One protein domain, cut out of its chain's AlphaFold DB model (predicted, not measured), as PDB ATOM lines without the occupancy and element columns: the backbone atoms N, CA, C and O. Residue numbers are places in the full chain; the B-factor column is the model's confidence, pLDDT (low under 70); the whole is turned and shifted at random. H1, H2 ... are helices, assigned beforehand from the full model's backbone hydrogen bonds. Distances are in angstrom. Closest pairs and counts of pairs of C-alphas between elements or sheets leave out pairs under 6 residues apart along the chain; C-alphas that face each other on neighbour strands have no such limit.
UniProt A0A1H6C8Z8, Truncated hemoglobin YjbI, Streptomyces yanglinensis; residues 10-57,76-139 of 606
ATOM      1  N   VAL A  10     136.378 178.873 191.429       66.56
ATOM      2  CA  VAL A  10     137.442 179.675 190.795       66.56
ATOM      3  C   VAL A  10     136.877 181.075 190.548       66.56
ATOM      4  O   VAL A  10     136.472 181.420 189.444       66.56
ATOM      5  N   GLY A  11     136.766 181.862 191.616       72.31
ATOM      6  CA  GLY A  11     136.270 183.229 191.548       72.31
ATOM      7  C   GLY A  11     137.300 184.182 190.920       72.31
ATOM      8  O   GLY A  11     138.510 183.920 190.981       72.31
ATOM      9  N   PRO A  12     136.864 185.339 190.382       77.50
ATOM     10  CA  PRO A  12     137.758 186.381 189.860       77.50
ATOM     11  C   PRO A  12     138.845 186.820 190.841       77.50
ATOM     12  O   PRO A  12     139.983 187.086 190.443       77.50
ATOM     13  N   ARG A  13     138.520 186.825 192.140       83.81
ATOM     14  CA  ARG A  13     139.453 187.163 193.221       83.81
ATOM     15  C   ARG A  13     140.607 186.170 193.330       83.81
ATOM     16  O   ARG A  13     141.751 186.609 193.396       83.81
ATOM     17  N   SER A  14     140.334 184.867 193.288       88.19
ATOM     18  CA  SER A  14     141.367 183.826 193.398       88.19
ATOM     19  C   SER A  14     142.319 183.845 192.201       88.19
ATOM     20  O   SER A  14     143.533 183.770 192.377       88.19
ATOM     21  N   LEU A  15     141.793 184.031 190.983       89.69
ATOM     22  CA  LEU A  15     142.621 184.136 189.775       89.69
ATOM     23  C   LEU A  15     143.465 185.414 189.745       89.69
ATOM     24  O   LEU A  15     144.638 185.364 189.380       89.69
ATOM     25  N   THR A  16     142.898 186.544 190.171       90.50
ATOM     26  CA  THR A  16     143.637 187.812 190.256       90.50
ATOM     27  C   THR A  16     144.725 187.748 191.330       90.50
ATOM     28  O   THR A  16     145.838 188.214 191.095       90.50
ATOM     29  N   ALA A  17     144.451 187.123 192.481       92.19
ATOM     30  CA  ALA A  17     145.448 186.903 193.527       92.19
ATOM     31  C   ALA A  17     146.600 186.008 193.039       92.19
ATOM     32  O   ALA A  17     147.768 186.344 193.242       92.19
ATOM     33  N   LEU A  18     146.282 184.917 192.333       94.56
ATOM     34  CA  LEU A  18     147.280 184.028 191.737       94.56
ATOM     35  C   LEU A  18     148.158 184.765 190.713       94.56
ATOM     36  O   LEU A  18     149.380 184.635 190.742       94.56
ATOM     37  N   LEU A  19     147.548 185.573 189.837       95.12
ATOM     38  CA  LEU A  19     148.267 186.396 188.862       95.12
ATOM     39  C   LEU A  19     149.177 187.431 189.544       95.12
ATOM     40  O   LEU A  19     150.308 187.639 189.097       95.12
ATOM     41  N   HIS A  20     148.711 188.060 190.625       94.19
ATOM     42  CA  HIS A  20     149.491 189.041 191.377       94.19
ATOM     43  C   HIS A  20     150.739 188.410 192.008       94.19
ATOM     44  O   HIS A  20     151.843 188.920 191.815       94.19
ATOM     45  N   GLU A  21     150.593 187.268 192.693       94.62
ATOM     46  CA  GLU A  21     151.734 186.563 193.294       94.62
ATOM     47  C   GLU A  21     152.713 186.062 192.225       94.62
ATOM     48  O   GLU A  21     153.925 186.233 192.363       94.62
ATOM     49  N   ALA A  22     152.203 185.513 191.116       94.81
ATOM     50  CA  ALA A  22     153.038 185.092 189.998       94.81
ATOM     51  C   ALA A  22     153.832 186.269 189.405       94.81
ATOM     52  O   ALA A  22     155.018 186.122 189.107       94.81
ATOM     53  N   THR A  23     153.206 187.443 189.265       94.19
ATOM     54  CA  THR A  23     153.862 188.664 188.764       94.19
ATOM     55  C   THR A  23     154.961 189.122 189.721       94.19
ATOM     56  O   THR A  23     156.075 189.426 189.290       94.19
ATOM     57  N   ALA A  24     154.683 189.114 191.027       92.38
ATOM     58  CA  ALA A  24     155.665 189.459 192.049       92.38
ATOM     59  C   ALA A  24     156.850 188.478 192.078       92.38
ATOM     60  O   ALA A  24     157.982 188.893 192.325       92.38
ATOM     61  N   LEU A  25     156.615 187.182 191.845       92.25
ATOM     62  CA  LEU A  25     157.680 186.181 191.757       92.25
ATOM     63  C   LEU A  25     158.515 186.354 190.481       92.25
ATOM     64  O   LEU A  25     159.739 186.343 190.561       92.25
ATOM     65  N   ALA A  26     157.876 186.575 189.330       90.75
ATOM     66  CA  ALA A  26     158.571 186.791 188.062       90.75
ATOM     67  C   ALA A  26     159.504 188.010 188.111       90.75
ATOM     68  O   ALA A  26     160.631 187.928 187.632       90.75
ATOM     69  N   GLY A  27     159.078 189.107 188.751       87.12
ATOM     70  CA  GLY A  27     159.920 190.291 188.957       87.12
ATOM     71  C   GLY A  27     161.087 190.086 189.933       87.12
ATOM     72  O   GLY A  27     162.004 190.904 189.962       87.12
ATOM     73  N   ALA A  28     161.062 189.015 190.728       85.94
ATOM     74  CA  ALA A  28     162.100 188.679 191.697       85.94
ATOM     75  C   ALA A  28     163.097 187.618 191.187       85.94
ATOM     76  O   ALA A  28     164.145 187.427 191.803       85.94
ATOM     77  N   LEU A  29     162.774 186.930 190.087       84.75
ATOM     78  CA  LEU A  29     163.641 185.958 189.419       84.75
ATOM     79  C   LEU A  29     164.430 186.609 188.273       84.75
ATOM     80  O   LEU A  29     164.096 187.691 187.794       84.75
ATOM     81  N   THR A  30     165.470 185.926 187.798       80.56
ATOM     82  CA  THR A  30     166.258 186.335 186.626       80.56
ATOM     83  C   THR A  30     166.483 185.154 185.676       80.56
ATOM     84  O   THR A  30     166.294 183.994 186.044       80.56
ATOM     85  N   GLY A  31     166.866 185.442 184.429       85.88
ATOM     86  CA  GLY A  31     167.202 184.421 183.434       85.88
ATOM     87  C   GLY A  31     166.009 183.577 182.969       85.88
ATOM     88  O   GLY A  31     164.879 184.057 182.887       85.88
ATOM     89  N   ALA A  32     166.281 182.307 182.657       84.69
ATOM     90  CA  ALA A  32     165.334 181.410 181.993       84.69
ATOM     91  C   ALA A  32     164.044 181.158 182.799       84.69
ATOM     92  O   ALA A  32     162.967 181.058 182.213       84.69
ATOM     93  N   ASP A  33     164.122 181.104 184.132       84.81
ATOM     94  CA  ASP A  33     162.943 180.883 184.982       84.81
ATOM     95  C   ASP A  33     161.984 182.086 184.959       84.81
ATOM     96  O   ASP A  33     160.764 181.905 184.906       84.81
ATOM     97  N   ALA A  34     162.513 183.315 184.923       86.75
ATOM     98  CA  ALA A  34     161.707 184.533 184.819       86.75
ATOM     99  C   ALA A  34     161.019 184.655 183.447       86.75
ATOM    100  O   ALA A  34     159.821 184.956 183.363       86.75
ATOM    101  N   GLU A  35     161.751 184.362 182.366       88.50
ATOM    102  CA  GLU A  35     161.200 184.307 181.005       88.50
ATOM    103  C   GLU A  35     160.082 183.264 180.907       88.50
ATOM    104  O   GLU A  35     159.005 183.524 180.360       88.50
ATOM    105  N   ARG A  36     160.305 182.099 181.514       88.38
ATOM    106  CA  ARG A  36     159.353 180.996 181.514       88.38
ATOM    107  C   ARG A  36     158.094 181.299 182.325       88.38
ATOM    108  O   ARG A  36     156.998 181.015 181.834       88.38
ATOM    109  N   LEU A  37     158.211 181.895 183.514       92.38
ATOM    110  CA  LEU A  37     157.045 182.379 184.266       92.38
ATOM    111  C   LEU A  37     156.244 183.383 183.436       92.38
ATOM    112  O   LEU A  37     155.023 183.279 183.344       92.38
ATOM    113  N   THR A  38     156.916 184.313 182.764       92.00
ATOM    114  CA  THR A  38     156.242 185.324 181.943       92.00
ATOM    115  C   THR A  38     155.472 184.690 180.780       92.00
ATOM    116  O   THR A  38     154.267 184.916 180.631       92.00
ATOM    117  N   ALA A  39     156.137 183.851 179.982       91.44
ATOM    118  CA  ALA A  39     155.562 183.274 178.768       91.44
ATOM    119  C   ALA A  39     154.496 182.196 179.042       91.44
ATOM    120  O   ALA A  39     153.494 182.111 178.325       91.44
ATOM    121  N   SER A  40     154.713 181.371 180.073       94.06
ATOM    122  CA  SER A  40     153.930 180.150 180.314       94.06
ATOM    123  C   SER A  40     153.019 180.208 181.548       94.06
ATOM    124  O   SER A  40     152.179 179.329 181.697       94.06
ATOM    125  N   VAL A  41     153.143 181.220 182.419       96.38
ATOM    126  CA  VAL A  41     152.282 181.391 183.611       96.38
ATOM    127  C   VAL A  41     151.513 182.708 183.553       96.38
ATOM    128  O   VAL A  41     150.284 182.689 183.537       96.38
ATOM    129  N   LEU A  42     152.203 183.849 183.460       96.31
ATOM    130  CA  LEU A  42     151.555 185.167 183.499       96.31
ATOM    131  C   LEU A  42     150.620 185.376 182.313       96.31
ATOM    132  O   LEU A  42     149.447 185.669 182.508       96.31
ATOM    133  N   ARG A  43     151.108 185.160 181.086       94.75
ATOM    134  CA  ARG A  43     150.298 185.312 179.869       94.75
ATOM    135  C   ARG A  43     148.982 184.512 179.916       94.75
ATOM    136  O   ARG A  43     147.933 185.127 179.714       94.75
ATOM    137  N   PRO A  44     148.976 183.180 180.141       94.81
ATOM    138  CA  PRO A  44     147.719 182.436 180.179       94.81
ATOM    139  C   PRO A  44     146.814 182.828 181.354       94.81
ATOM    140  O   PRO A  44     145.594 182.820 181.179       94.81
ATOM    141  N   LEU A  45     147.366 183.201 182.517       94.69
ATOM    142  CA  LEU A  45     146.566 183.692 183.646       94.69
ATOM    143  C   LEU A  45     145.908 185.036 183.344       94.69
ATOM    144  O   LEU A  45     144.708 185.169 183.565       94.69
ATOM    145  N   SER A  46     146.645 186.001 182.788       93.56
ATOM    146  CA  SER A  46     146.086 187.296 182.381       93.56
ATOM    147  C   SER A  46     144.943 187.112 181.387       93.56
ATOM    148  O   SER A  46     143.845 187.612 181.613       93.56
ATOM    149  N   ALA A  47     145.144 186.285 180.354       89.62
ATOM    150  CA  ALA A  47     144.101 185.980 179.375       89.62
ATOM    151  C   ALA A  47     142.881 185.263 179.988       89.62
ATOM    152  O   ALA A  47     141.776 185.369 179.456       89.62
ATOM    153  N   ALA A  48     143.061 184.504 181.074       90.75
ATOM    154  CA  ALA A  48     141.956 183.890 181.806       90.75
ATOM    155  C   ALA A  48     141.186 184.921 182.644       90.75
ATOM    156  O   ALA A  48     139.960 184.910 182.607       90.75
ATOM    157  N   VAL A  49     141.887 185.821 183.344       90.31
ATOM    158  CA  VAL A  49     141.285 186.905 184.142       90.31
ATOM    159  C   VAL A  49     140.480 187.857 183.256       90.31
ATOM    160  O   VAL A  49     139.338 188.163 183.584       90.31
ATOM    161  N   GLU A  50     141.015 188.251 182.098       87.88
ATOM    162  CA  GLU A  50     140.341 189.143 181.136       87.88
ATOM    163  C   GLU A  50     139.014 188.583 180.594       87.88
ATOM    164  O   GLU A  50     138.156 189.340 180.144       87.88
ATOM    165  N   ARG A  51     138.838 187.256 180.613       83.31
ATOM    166  CA  ARG A  51     137.624 186.580 180.126       83.31
ATOM    167  C   ARG A  51     136.563 186.383 181.207       83.31
ATOM    168  O   ARG A  51     135.468 185.928 180.877       83.31
ATOM    169  N   LEU A  52     136.869 186.675 182.470       75.31
ATOM    170  CA  LEU A  52     135.891 186.558 183.545       75.31
ATOM    171  C   LEU A  52     134.858 187.689 183.444       75.31
ATOM    172  O   LEU A  52     135.215 188.827 183.130       75.31
ATOM    173  N   PRO A  53     133.574 187.407 183.716       66.94
ATOM    174  CA  PRO A  53     132.576 188.459 183.834       66.94
ATOM    175  C   PRO A  53     132.972 189.426 184.959       66.94
ATOM    176  O   PRO A  53     133.431 188.997 186.018       66.94
ATOM    177  N   ALA A  54     132.798 190.728 184.722       58.66
ATOM    178  CA  ALA A  54     133.090 191.755 185.718       58.66
ATOM    179  C   ALA A  54     132.282 191.513 187.007       58.66
ATOM    180  O   ALA A  54     131.106 191.149 186.947       58.66
ATOM    181  N   ASP A  55     132.915 191.734 188.162       54.16
ATOM    182  CA  ASP A  55     132.262 191.666 189.473       54.16
ATOM    183  C   ASP A  55     131.014 192.588 189.467       54.16
ATOM    184  O   ASP A  55     131.116 193.730 188.994       54.16
ATOM    185  N   PRO A  56     129.834 192.164 189.969       47.66
ATOM    186  CA  PRO A  56     128.636 193.009 190.071       47.66
ATOM    187  C   PRO A  56     128.848 194.355 190.793       47.66
ATOM    188  O   PRO A  56     127.992 195.234 190.698       47.66
ATOM    189  N   ALA A  57     129.979 194.548 191.482       54.78
ATOM    190  CA  ALA A  57     130.400 195.820 192.071       54.78
ATOM    191  C   ALA A  57     130.932 196.874 191.066       54.78
ATOM    192  O   ALA A  57     131.187 198.008 191.469       54.78
ATOM    193  N   SER A  76     166.727 184.956 198.131       76.69
ATOM    194  CA  SER A  76     167.579 183.776 198.014       76.69
ATOM    195  C   SER A  76     166.884 182.717 197.155       76.69
ATOM    196  O   SER A  76     165.654 182.626 197.133       76.69
ATOM    197  N   GLU A  77     167.670 181.885 196.478       75.25
ATOM    198  CA  GLU A  77     167.162 180.805 195.626       75.25
ATOM    199  C   GLU A  77     166.194 179.878 196.383       75.25
ATOM    200  O   GLU A  77     165.115 179.554 195.892       75.25
ATOM    201  N   ALA A  78     166.508 179.559 197.644       79.62
ATOM    202  CA  ALA A  78     165.633 178.782 198.522       79.62
ATOM    203  C   ALA A  78     164.285 179.477 198.796       79.62
ATOM    204  O   ALA A  78     163.234 178.836 198.752       79.62
ATOM    205  N   ALA A  79     164.285 180.792 199.045       85.62
ATOM    206  CA  ALA A  79     163.056 181.548 199.279       85.62
ATOM    207  C   ALA A  79     162.200 181.660 198.006       85.62
ATOM    208  O   ALA A  79     160.973 181.570 198.071       85.62
ATOM    209  N   ALA A  80     162.836 181.818 196.844       86.69
ATOM    210  CA  ALA A  80     162.145 181.822 195.561       86.69
ATOM    211  C   ALA A  80     161.531 180.448 195.237       86.69
ATOM    212  O   ALA A  80     160.382 180.381 194.796       86.69
ATOM    213  N   GLY A  81     162.246 179.358 195.537       89.31
ATOM    214  CA  GLY A  81     161.759 177.991 195.358       89.31
ATOM    215  C   GLY A  81     160.560 177.637 196.245       89.31
ATOM    216  O   GLY A  81     159.653 176.934 195.798       89.31
ATOM    217  N   GLU A  82     160.496 178.141 197.482       92.69
ATOM    218  CA  GLU A  82     159.314 177.975 198.348       92.69
ATOM    219  C   GLU A  82     158.106 178.785 197.855       92.69
ATOM    220  O   GLU A  82     156.977 178.287 197.864       92.69
ATOM    221  N   ARG A  83     158.321 180.007 197.350       94.50
ATOM    222  CA  ARG A  83     157.246 180.808 196.737       94.50
ATOM    223  C   ARG A  83     156.696 180.155 195.472       94.50
ATOM    224  O   ARG A  83     155.479 180.071 195.316       94.50
ATOM    225  N   LEU A  84     157.568 179.637 194.602       94.31
ATOM    226  CA  LEU A  84     157.148 178.872 193.426       94.31
ATOM    227  C   LEU A  84     156.329 177.642 193.837       94.31
ATOM    228  O   LEU A  84     155.288 177.365 193.243       94.31
ATOM    229  N   TRP A  85     156.778 176.918 194.864       96.12
ATOM    230  CA  TRP A  85     156.062 175.759 195.385       96.12
ATOM    231  C   TRP A  85     154.663 176.115 195.907       96.12
ATOM    232  O   TRP A  85     153.690 175.429 195.582       96.12
ATOM    233  N   ALA A  86     154.531 177.198 196.674       96.81
ATOM    234  CA  ALA A  86     153.235 177.691 197.139       96.81
ATOM    235  C   ALA A  86     152.309 178.057 195.965       96.81
ATOM    236  O   ALA A  86     151.143 177.656 195.946       96.81
ATOM    237  N   LEU A  87     152.850 178.738 194.951       96.88
ATOM    238  CA  LEU A  87     152.118 179.133 193.749       96.88
ATOM    239  C   LEU A  87     151.641 177.918 192.937       96.88
ATOM    240  O   LEU A  87     150.491 177.874 192.498       96.88
ATOM    241  N   ALA A  88     152.495 176.902 192.778       97.69
ATOM    242  CA  ALA A  88     152.152 175.661 192.089       97.69
ATOM    243  C   ALA A  88     151.043 174.887 192.812       97.69
ATOM    244  O   ALA A  88     150.121 174.396 192.158       97.69
ATOM    245  N   GLN A  89     151.090 174.801 194.146       98.00
ATOM    246  CA  GLN A  89     150.021 174.180 194.930       98.00
ATOM    247  C   GLN A  89     148.693 174.911 194.743       98.00
ATOM    248  O   GLN A  89     147.673 174.264 194.522       98.00
ATOM    249  N   GLU A  90     148.700 176.243 194.802       97.50
ATOM    250  CA  GLU A  90     147.473 177.027 194.701       97.50
ATOM    251  C   GLU A  90     146.845 176.944 193.308       97.50
ATOM    252  O   GLU A  90     145.666 176.609 193.183       97.50
ATOM    253  N   ALA A  91     147.642 177.110 192.249       97.75
ATOM    254  CA  ALA A  91     147.180 176.887 190.880       97.75
ATOM    255  C   ALA A  91     146.636 175.458 190.692       97.75
ATOM    256  O   ALA A  91     145.621 175.255 190.020       97.75
ATOM    257  N   THR A  92     147.279 174.469 191.327       97.69
ATOM    258  CA  THR A  92     146.855 173.064 191.275       97.69
ATOM    259  C   THR A  92     145.523 172.835 191.986       97.69
ATOM    260  O   THR A  92     144.684 172.116 191.457       97.69
ATOM    261  N   ARG A  93     145.277 173.472 193.138       96.50
ATOM    262  CA  ARG A  93     143.972 173.414 193.819       96.50
ATOM    263  C   ARG A  93     142.884 174.064 192.975       96.50
ATOM    264  O   ARG A  93     141.859 173.433 192.720       96.50
ATOM    265  N   LEU A  94     143.135 175.274 192.479       95.31
ATOM    266  CA  LEU A  94     142.166 176.019 191.678       95.31
ATOM    267  C   LEU A  94     141.789 175.269 190.389       95.31
ATOM    268  O   LEU A  94     140.624 175.265 189.997       95.31
ATOM    269  N   ARG A  95     142.726 174.561 189.740       94.12
ATOM    270  CA  ARG A  95     142.400 173.793 188.521       94.12
ATOM    271  C   ARG A  95     141.496 172.578 188.752       94.12
ATOM    272  O   ARG A  95     141.102 171.947 187.775       94.12
ATOM    273  N   THR A  96     141.242 172.178 190.002       94.50
ATOM    274  CA  THR A  96     140.363 171.032 190.299       94.50
ATOM    275  C   THR A  96     138.884 171.370 190.158       94.50
ATOM    276  O   THR A  96     138.052 170.466 190.090       94.50
ATOM    277  N   HIS A  97     138.546 172.657 190.087       91.00
ATOM    278  CA  HIS A  97     137.175 173.085 189.874       91.00
ATOM    279  C   HIS A  97     136.722 172.800 188.431       91.00
ATOM    280  O   HIS A  97     137.486 173.048 187.497       91.00
ATOM    281  N   PRO A  98     135.469 172.349 188.223       83.94
ATOM    282  CA  PRO A  98     134.951 172.011 186.893       83.94
ATOM    283  C   PRO A  98     135.012 173.153 185.869       83.94
ATOM    284  O   PRO A  98     135.164 172.898 184.679       83.94
ATOM    285  N   GLU A  99     134.913 174.403 186.327       84.56
ATOM    286  CA  GLU A  99     134.907 175.607 185.481       84.56
ATOM    287  C   GLU A  99     136.292 176.265 185.356       84.56
ATOM    288  O   GLU A  99     136.407 177.411 184.923       84.56
ATOM    289  N   ALA A 100     137.365 175.568 185.751       90.75
ATOM    290  CA  ALA A 100     138.720 176.095 185.655       90.75
ATOM    291  C   ALA A 100     139.056 176.486 184.198       90.75
ATOM    292  O   ALA A 100     139.048 175.630 183.308       90.75
ATOM    293  N   PRO A 101     139.394 177.760 183.920       92.88
ATOM    294  CA  PRO A 101     139.673 178.194 182.559       92.88
ATOM    295  C   PRO A 101     140.966 177.560 182.041       92.88
ATOM    296  O   PRO A 101     141.929 177.379 182.785       92.88
ATOM    297  N   ALA A 102     141.040 177.303 180.731       93.25
ATOM    298  CA  ALA A 102     142.214 176.685 180.108       93.25
ATOM    299  C   ALA A 102     143.532 177.427 180.411       93.25
ATOM    300  O   ALA A 102     144.567 176.785 180.559       93.25
ATOM    301  N   GLY A 103     143.493 178.758 180.562       94.81
ATOM    302  CA  GLY A 103     144.661 179.549 180.959       94.81
ATOM    303  C   GLY A 103     145.166 179.234 182.375       94.81
ATOM    304  O   GLY A 103     146.370 179.130 182.583       94.81
ATOM    305  N   LEU A 104     144.273 178.973 183.336       96.25
ATOM    306  CA  LEU A 104     144.670 178.496 184.666       96.25
ATOM    307  C   LEU A 104     145.319 177.109 184.582       96.25
ATOM    308  O   LEU A 104     146.337 176.868 185.224       96.25
ATOM    309  N   VAL A 105     144.752 176.202 183.785       96.69
ATOM    310  CA  VAL A 105     145.285 174.839 183.638       96.69
ATOM    311  C   VAL A 105     146.652 174.849 182.938       96.69
ATOM    312  O   VAL A 105     147.555 174.121 183.345       96.69
ATOM    313  N   GLU A 106     146.841 175.707 181.932       97.44
ATOM    314  CA  GLU A 106     148.140 175.912 181.280       97.44
ATOM    315  C   GLU A 106     149.183 176.478 182.254       97.44
ATOM    316  O   GLU A 106     150.293 175.951 182.342       97.44
ATOM    317  N   ALA A 107     148.809 177.492 183.038       97.81
ATOM    318  CA  ALA A 107     149.671 178.064 184.065       97.81
ATOM    319  C   ALA A 107     150.040 177.040 185.148       97.81
ATOM    320  O   ALA A 107     151.204 176.948 185.538       97.81
ATOM    321  N   ALA A 108     149.081 176.221 185.592       98.00
ATOM    322  CA  ALA A 108     149.327 175.130 186.530       98.00
ATOM    323  C   ALA A 108     150.337 174.123 185.955       98.00
ATOM    324  O   ALA A 108     151.293 173.775 186.642       98.00
ATOM    325  N   ALA A 109     150.193 173.713 184.691       97.69
ATOM    326  CA  ALA A 109     151.155 172.825 184.036       97.69
ATOM    327  C   ALA A 109     152.573 173.423 184.001       97.69
ATOM    328  O   ALA A 109     153.552 172.748 184.323       97.69
ATOM    329  N   ALA A 110     152.692 174.706 183.650       97.00
ATOM    330  CA  ALA A 110     153.976 175.396 183.599       97.00
ATOM    331  C   ALA A 110     154.639 175.517 184.981       97.00
ATOM    332  O   ALA A 110     155.854 175.319 185.077       97.00
ATOM    333  N   LEU A 111     153.854 175.796 186.030       97.31
ATOM    334  CA  LEU A 111     154.303 175.855 187.424       97.31
ATOM    335  C   LEU A 111     154.745 174.486 187.951       97.31
ATOM    336  O   LEU A 111     155.794 174.395 188.583       97.31
ATOM    337  N   GLN A 112     153.995 173.418 187.665       96.69
ATOM    338  CA  GLN A 112     154.377 172.061 188.070       96.69
ATOM    339  C   GLN A 112     155.705 171.644 187.423       96.69
ATOM    340  O   GLN A 112     156.587 171.131 188.112       96.69
ATOM    341  N   ASP A 113     155.898 171.927 186.131       95.12
ATOM    342  CA  ASP A 113     157.159 171.617 185.453       95.12
ATOM    343  C   ASP A 113     158.324 172.530 185.898       95.12
ATOM    344  O   ASP A 113     159.472 172.114 185.795       95.12
ATOM    345  N   LEU A 114     158.076 173.748 186.407       93.25
ATOM    346  CA  LEU A 114     159.120 174.567 187.054       93.25
ATOM    347  C   LEU A 114     159.528 173.954 188.402       93.25
ATOM    348  O   LEU A 114     160.716 173.827 188.686       93.25
ATOM    349  N   VAL A 115     158.555 173.521 189.210       93.75
ATOM    350  CA  VAL A 115     158.813 172.853 190.497       93.75
ATOM    351  C   VAL A 115     159.597 171.557 190.301       93.75
ATOM    352  O   VAL A 115     160.503 171.277 191.079       93.75
ATOM    353  N   ARG A 116     159.284 170.784 189.252       92.19
ATOM    354  CA  ARG A 116     160.009 169.553 188.901       92.19
ATOM    355  C   ARG A 116     161.496 169.800 188.646       92.19
ATOM    356  O   ARG A 116     162.307 168.928 188.936       92.19
ATOM    357  N   THR A 117     161.847 170.945 188.064       88.88
ATOM    358  CA  THR A 117     163.230 171.281 187.702       88.88
ATOM    359  C   THR A 117     164.011 171.961 188.830       88.88
ATOM    360  O   THR A 117     165.170 172.301 188.618       88.88
ATOM    361  N   GLN A 118     163.409 172.167 190.008       84.12
ATOM    362  CA  GLN A 118     164.035 172.833 191.153       84.12
ATOM    363  C   GLN A 118     164.300 171.877 192.329       84.12
ATOM    364  O   GLN A 118     163.482 171.012 192.637       84.12
ATOM    365  N   GLY A 119     165.394 172.124 193.059       76.81
ATOM    366  CA  GLY A 119     165.785 171.367 194.256       76.81
ATOM    367  C   GLY A 119     166.503 170.045 193.956       76.81
ATOM    368  O   GLY A 119     166.793 169.724 192.806       76.81
ATOM    369  N   ASP A 120     166.815 169.281 195.007       84.06
ATOM    370  CA  ASP A 120     167.314 167.908 194.865       84.06
ATOM    371  C   ASP A 120     166.207 166.938 194.404       84.06
ATOM    372  O   ASP A 120     165.009 167.232 194.484       84.06
ATOM    373  N   GLY A 121     166.613 165.764 193.905       84.62
ATOM    374  CA  GLY A 121     165.691 164.764 193.355       84.62
ATOM    375  C   GLY A 121     164.615 164.305 194.346       84.62
ATOM    376  O   GLY A 121     163.456 164.141 193.960       84.62
ATOM    377  N   ASP A 122     164.959 164.186 195.630       89.38
ATOM    378  CA  ASP A 122     164.032 163.760 196.684       89.38
ATOM    379  C   ASP A 122     162.966 164.824 196.973       89.38
ATOM    380  O   ASP A 122     161.778 164.526 197.147       89.38
ATOM    381  N   THR A 123     163.358 166.096 197.011       90.75
ATOM    382  CA  THR A 123     162.440 167.217 197.225       90.75
ATOM    383  C   THR A 123     161.503 167.393 196.039       90.75
ATOM    384  O   THR A 123     160.292 167.531 196.249       90.75
ATOM    385  N   ALA A 124     162.021 167.317 194.812       89.88
ATOM    386  CA  ALA A 124     161.205 167.350 193.603       89.88
ATOM    387  C   ALA A 124     160.185 166.196 193.587       89.88
ATOM    388  O   ALA A 124     158.991 166.432 193.384       89.88
ATOM    389  N   ALA A 125     160.613 164.968 193.904       92.06
ATOM    390  CA  ALA A 125     159.735 163.799 193.960       92.06
ATOM    391  C   ALA A 125     158.602 163.954 194.991       92.06
ATOM    392  O   ALA A 125     157.437 163.700 194.670       92.06
ATOM    393  N   ARG A 126     158.903 164.433 196.210       95.25
ATOM    394  CA  ARG A 126     157.882 164.689 197.247       95.25
ATOM    395  C   ARG A 126     156.877 165.760 196.827       95.25
ATOM    396  O   ARG A 126     155.676 165.578 197.023       95.25
ATOM    397  N   ARG A 127     157.346 166.864 196.238       96.06
ATOM    398  CA  ARG A 127     156.474 167.948 195.754       96.06
ATOM    399  C   ARG A 127     155.561 167.469 194.624       96.06
ATOM    400  O   ARG A 127     154.368 167.761 194.643       96.06
ATOM    401  N   LEU A 128     156.076 166.674 193.686       94.56
ATOM    402  CA  LEU A 128     155.264 166.067 192.626       94.56
ATOM    403  C   LEU A 128     154.225 165.080 193.166       94.56
ATOM    404  O   LEU A 128     153.094 165.074 192.683       94.56
ATOM    405  N   ALA A 129     154.575 164.282 194.178       95.94
ATOM    406  CA  ALA A 129     153.624 163.386 194.831       95.94
ATOM    407  C   ALA A 129     152.450 164.156 195.466       95.94
ATOM    408  O   ALA A 129     151.298 163.753 195.311       95.94
ATOM    409  N   GLU A 130     152.719 165.295 196.108       97.62
ATOM    410  CA  GLU A 130     151.664 166.151 196.664       97.62
ATOM    411  C   GLU A 130     150.818 166.817 195.567       97.62
ATOM    412  O   GLU A 130     149.591 166.816 195.652       97.62
ATOM    413  N   LEU A 131     151.429 167.315 194.486       97.19
ATOM    414  CA  LEU A 131     150.676 167.855 193.343       97.19
ATOM    415  C   LEU A 131     149.757 166.804 192.718       97.19
ATOM    416  O   LEU A 131     148.637 167.136 192.325       97.19
ATOM    417  N   ARG A 132     150.203 165.545 192.639       96.31
ATOM    418  CA  ARG A 132     149.380 164.425 192.171       96.31
ATOM    419  C   ARG A 132     148.189 164.205 193.096       96.31
ATOM    420  O   ARG A 132     147.060 164.158 192.621       96.31
ATOM    421  N   ARG A 133     148.427 164.166 194.410       97.19
ATOM    422  CA  ARG A 133     147.378 164.014 195.428       97.19
ATOM    423  C   ARG A 133     146.316 165.114 195.345       97.19
ATOM    424  O   ARG A 133     145.127 164.822 195.413       97.19
ATOM    425  N   LEU A 134     146.719 166.374 195.156       96.88
ATOM    426  CA  LEU A 134     145.783 167.504 195.068       96.88
ATOM    427  C   LEU A 134     144.775 167.369 193.916       96.88
ATOM    428  O   LEU A 134     143.665 167.881 194.025       96.88
ATOM    429  N   GLN A 135     145.141 166.676 192.835       95.25
ATOM    430  CA  GLN A 135     144.337 166.559 191.613       95.25
ATOM    431  C   GLN A 135     143.971 165.111 191.247       95.25
ATOM    432  O   GLN A 135     143.509 164.855 190.135       95.25
ATOM    433  N   GLU A 136     144.145 164.160 192.169       94.88
ATOM    434  CA  GLU A 136     143.959 162.717 191.931       94.88
ATOM    435  C   GLU A 136     142.538 162.353 191.476       94.88
ATOM    436  O   GLU A 136     142.325 161.355 190.795       94.88
ATOM    437  N   ARG A 137     141.552 163.188 191.834       95.06
ATOM    438  CA  ARG A 137     140.139 163.007 191.474       95.06
ATOM    439  C   ARG A 137     139.809 163.430 190.043       95.06
ATOM    440  O   ARG A 137     138.694 163.181 189.591       95.06
ATOM    441  N   LEU A 138     140.729 164.091 189.342       94.31
ATOM    442  CA  LEU A 138     140.522 164.464 187.948       94.31
ATOM    443  C   LEU A 138     140.782 163.252 187.043       94.31
ATOM    444  O   LEU A 138     141.771 162.545 187.240       94.31
ATOM    445  N   PRO A 139     139.926 162.994 186.043       93.12
ATOM    446  CA  PRO A 139     140.158 161.896 185.119       93.12
ATOM    447  C   PRO A 139     141.386 162.168 184.247       93.12
ATOM    448  O   PRO A 139     141.733 163.322 183.971       93.12
TER     449      PRO A 139
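What this domain is: This is residues 10 to 57 and 76 to 139 of the 606 residues of the protein "Truncated hemoglobin YjbI" of Streptomyces yanglinensis (UniProt A0A1H6C8Z8). Five helices lie side by side in a compact bundle, H1, H3 and H5 in one row and H2 and H4 in a second row packed on it. The printed part has 112 residues with five named helices, H1 to H5 in chain order, and no named strand: all helix. The radius of gyration of the C-alphas is 13.8 A and the spans are 46 by 33 by 19 A.

Where its parts are: Find C-alpha 12 at (137.758, 186.381, 189.860), where H1, residues 12 to 26, begins. H2, residues 31 to 49, runs 26.0 A with a kink of 27 degrees near residue 43. H3, residues 77 to 94, runs 25.8 A. H4 is residues 102 to 116; H5, residues 121 to 134, ends at (145.783, 167.504, 195.068).

How they stand to each other: Look first at the hubs H3 and H4, a hairpin whose closest C-alphas, Ala 88 and Leu 111, are 5.1 A apart. H2 touches H4, closest at C-alphas 41 and 107, 4.3 A. Every O i to N i+4 pair is within hydrogen-bond range in H1, H3, H4 and H5; in H2, 12 of 15.

The domain as a whole: Residues 58 to 75 are cut out, a gap of 39.5 A between C-alphas 57 and 76. Residues 10 and 53 to 57 have pLDDT under 70.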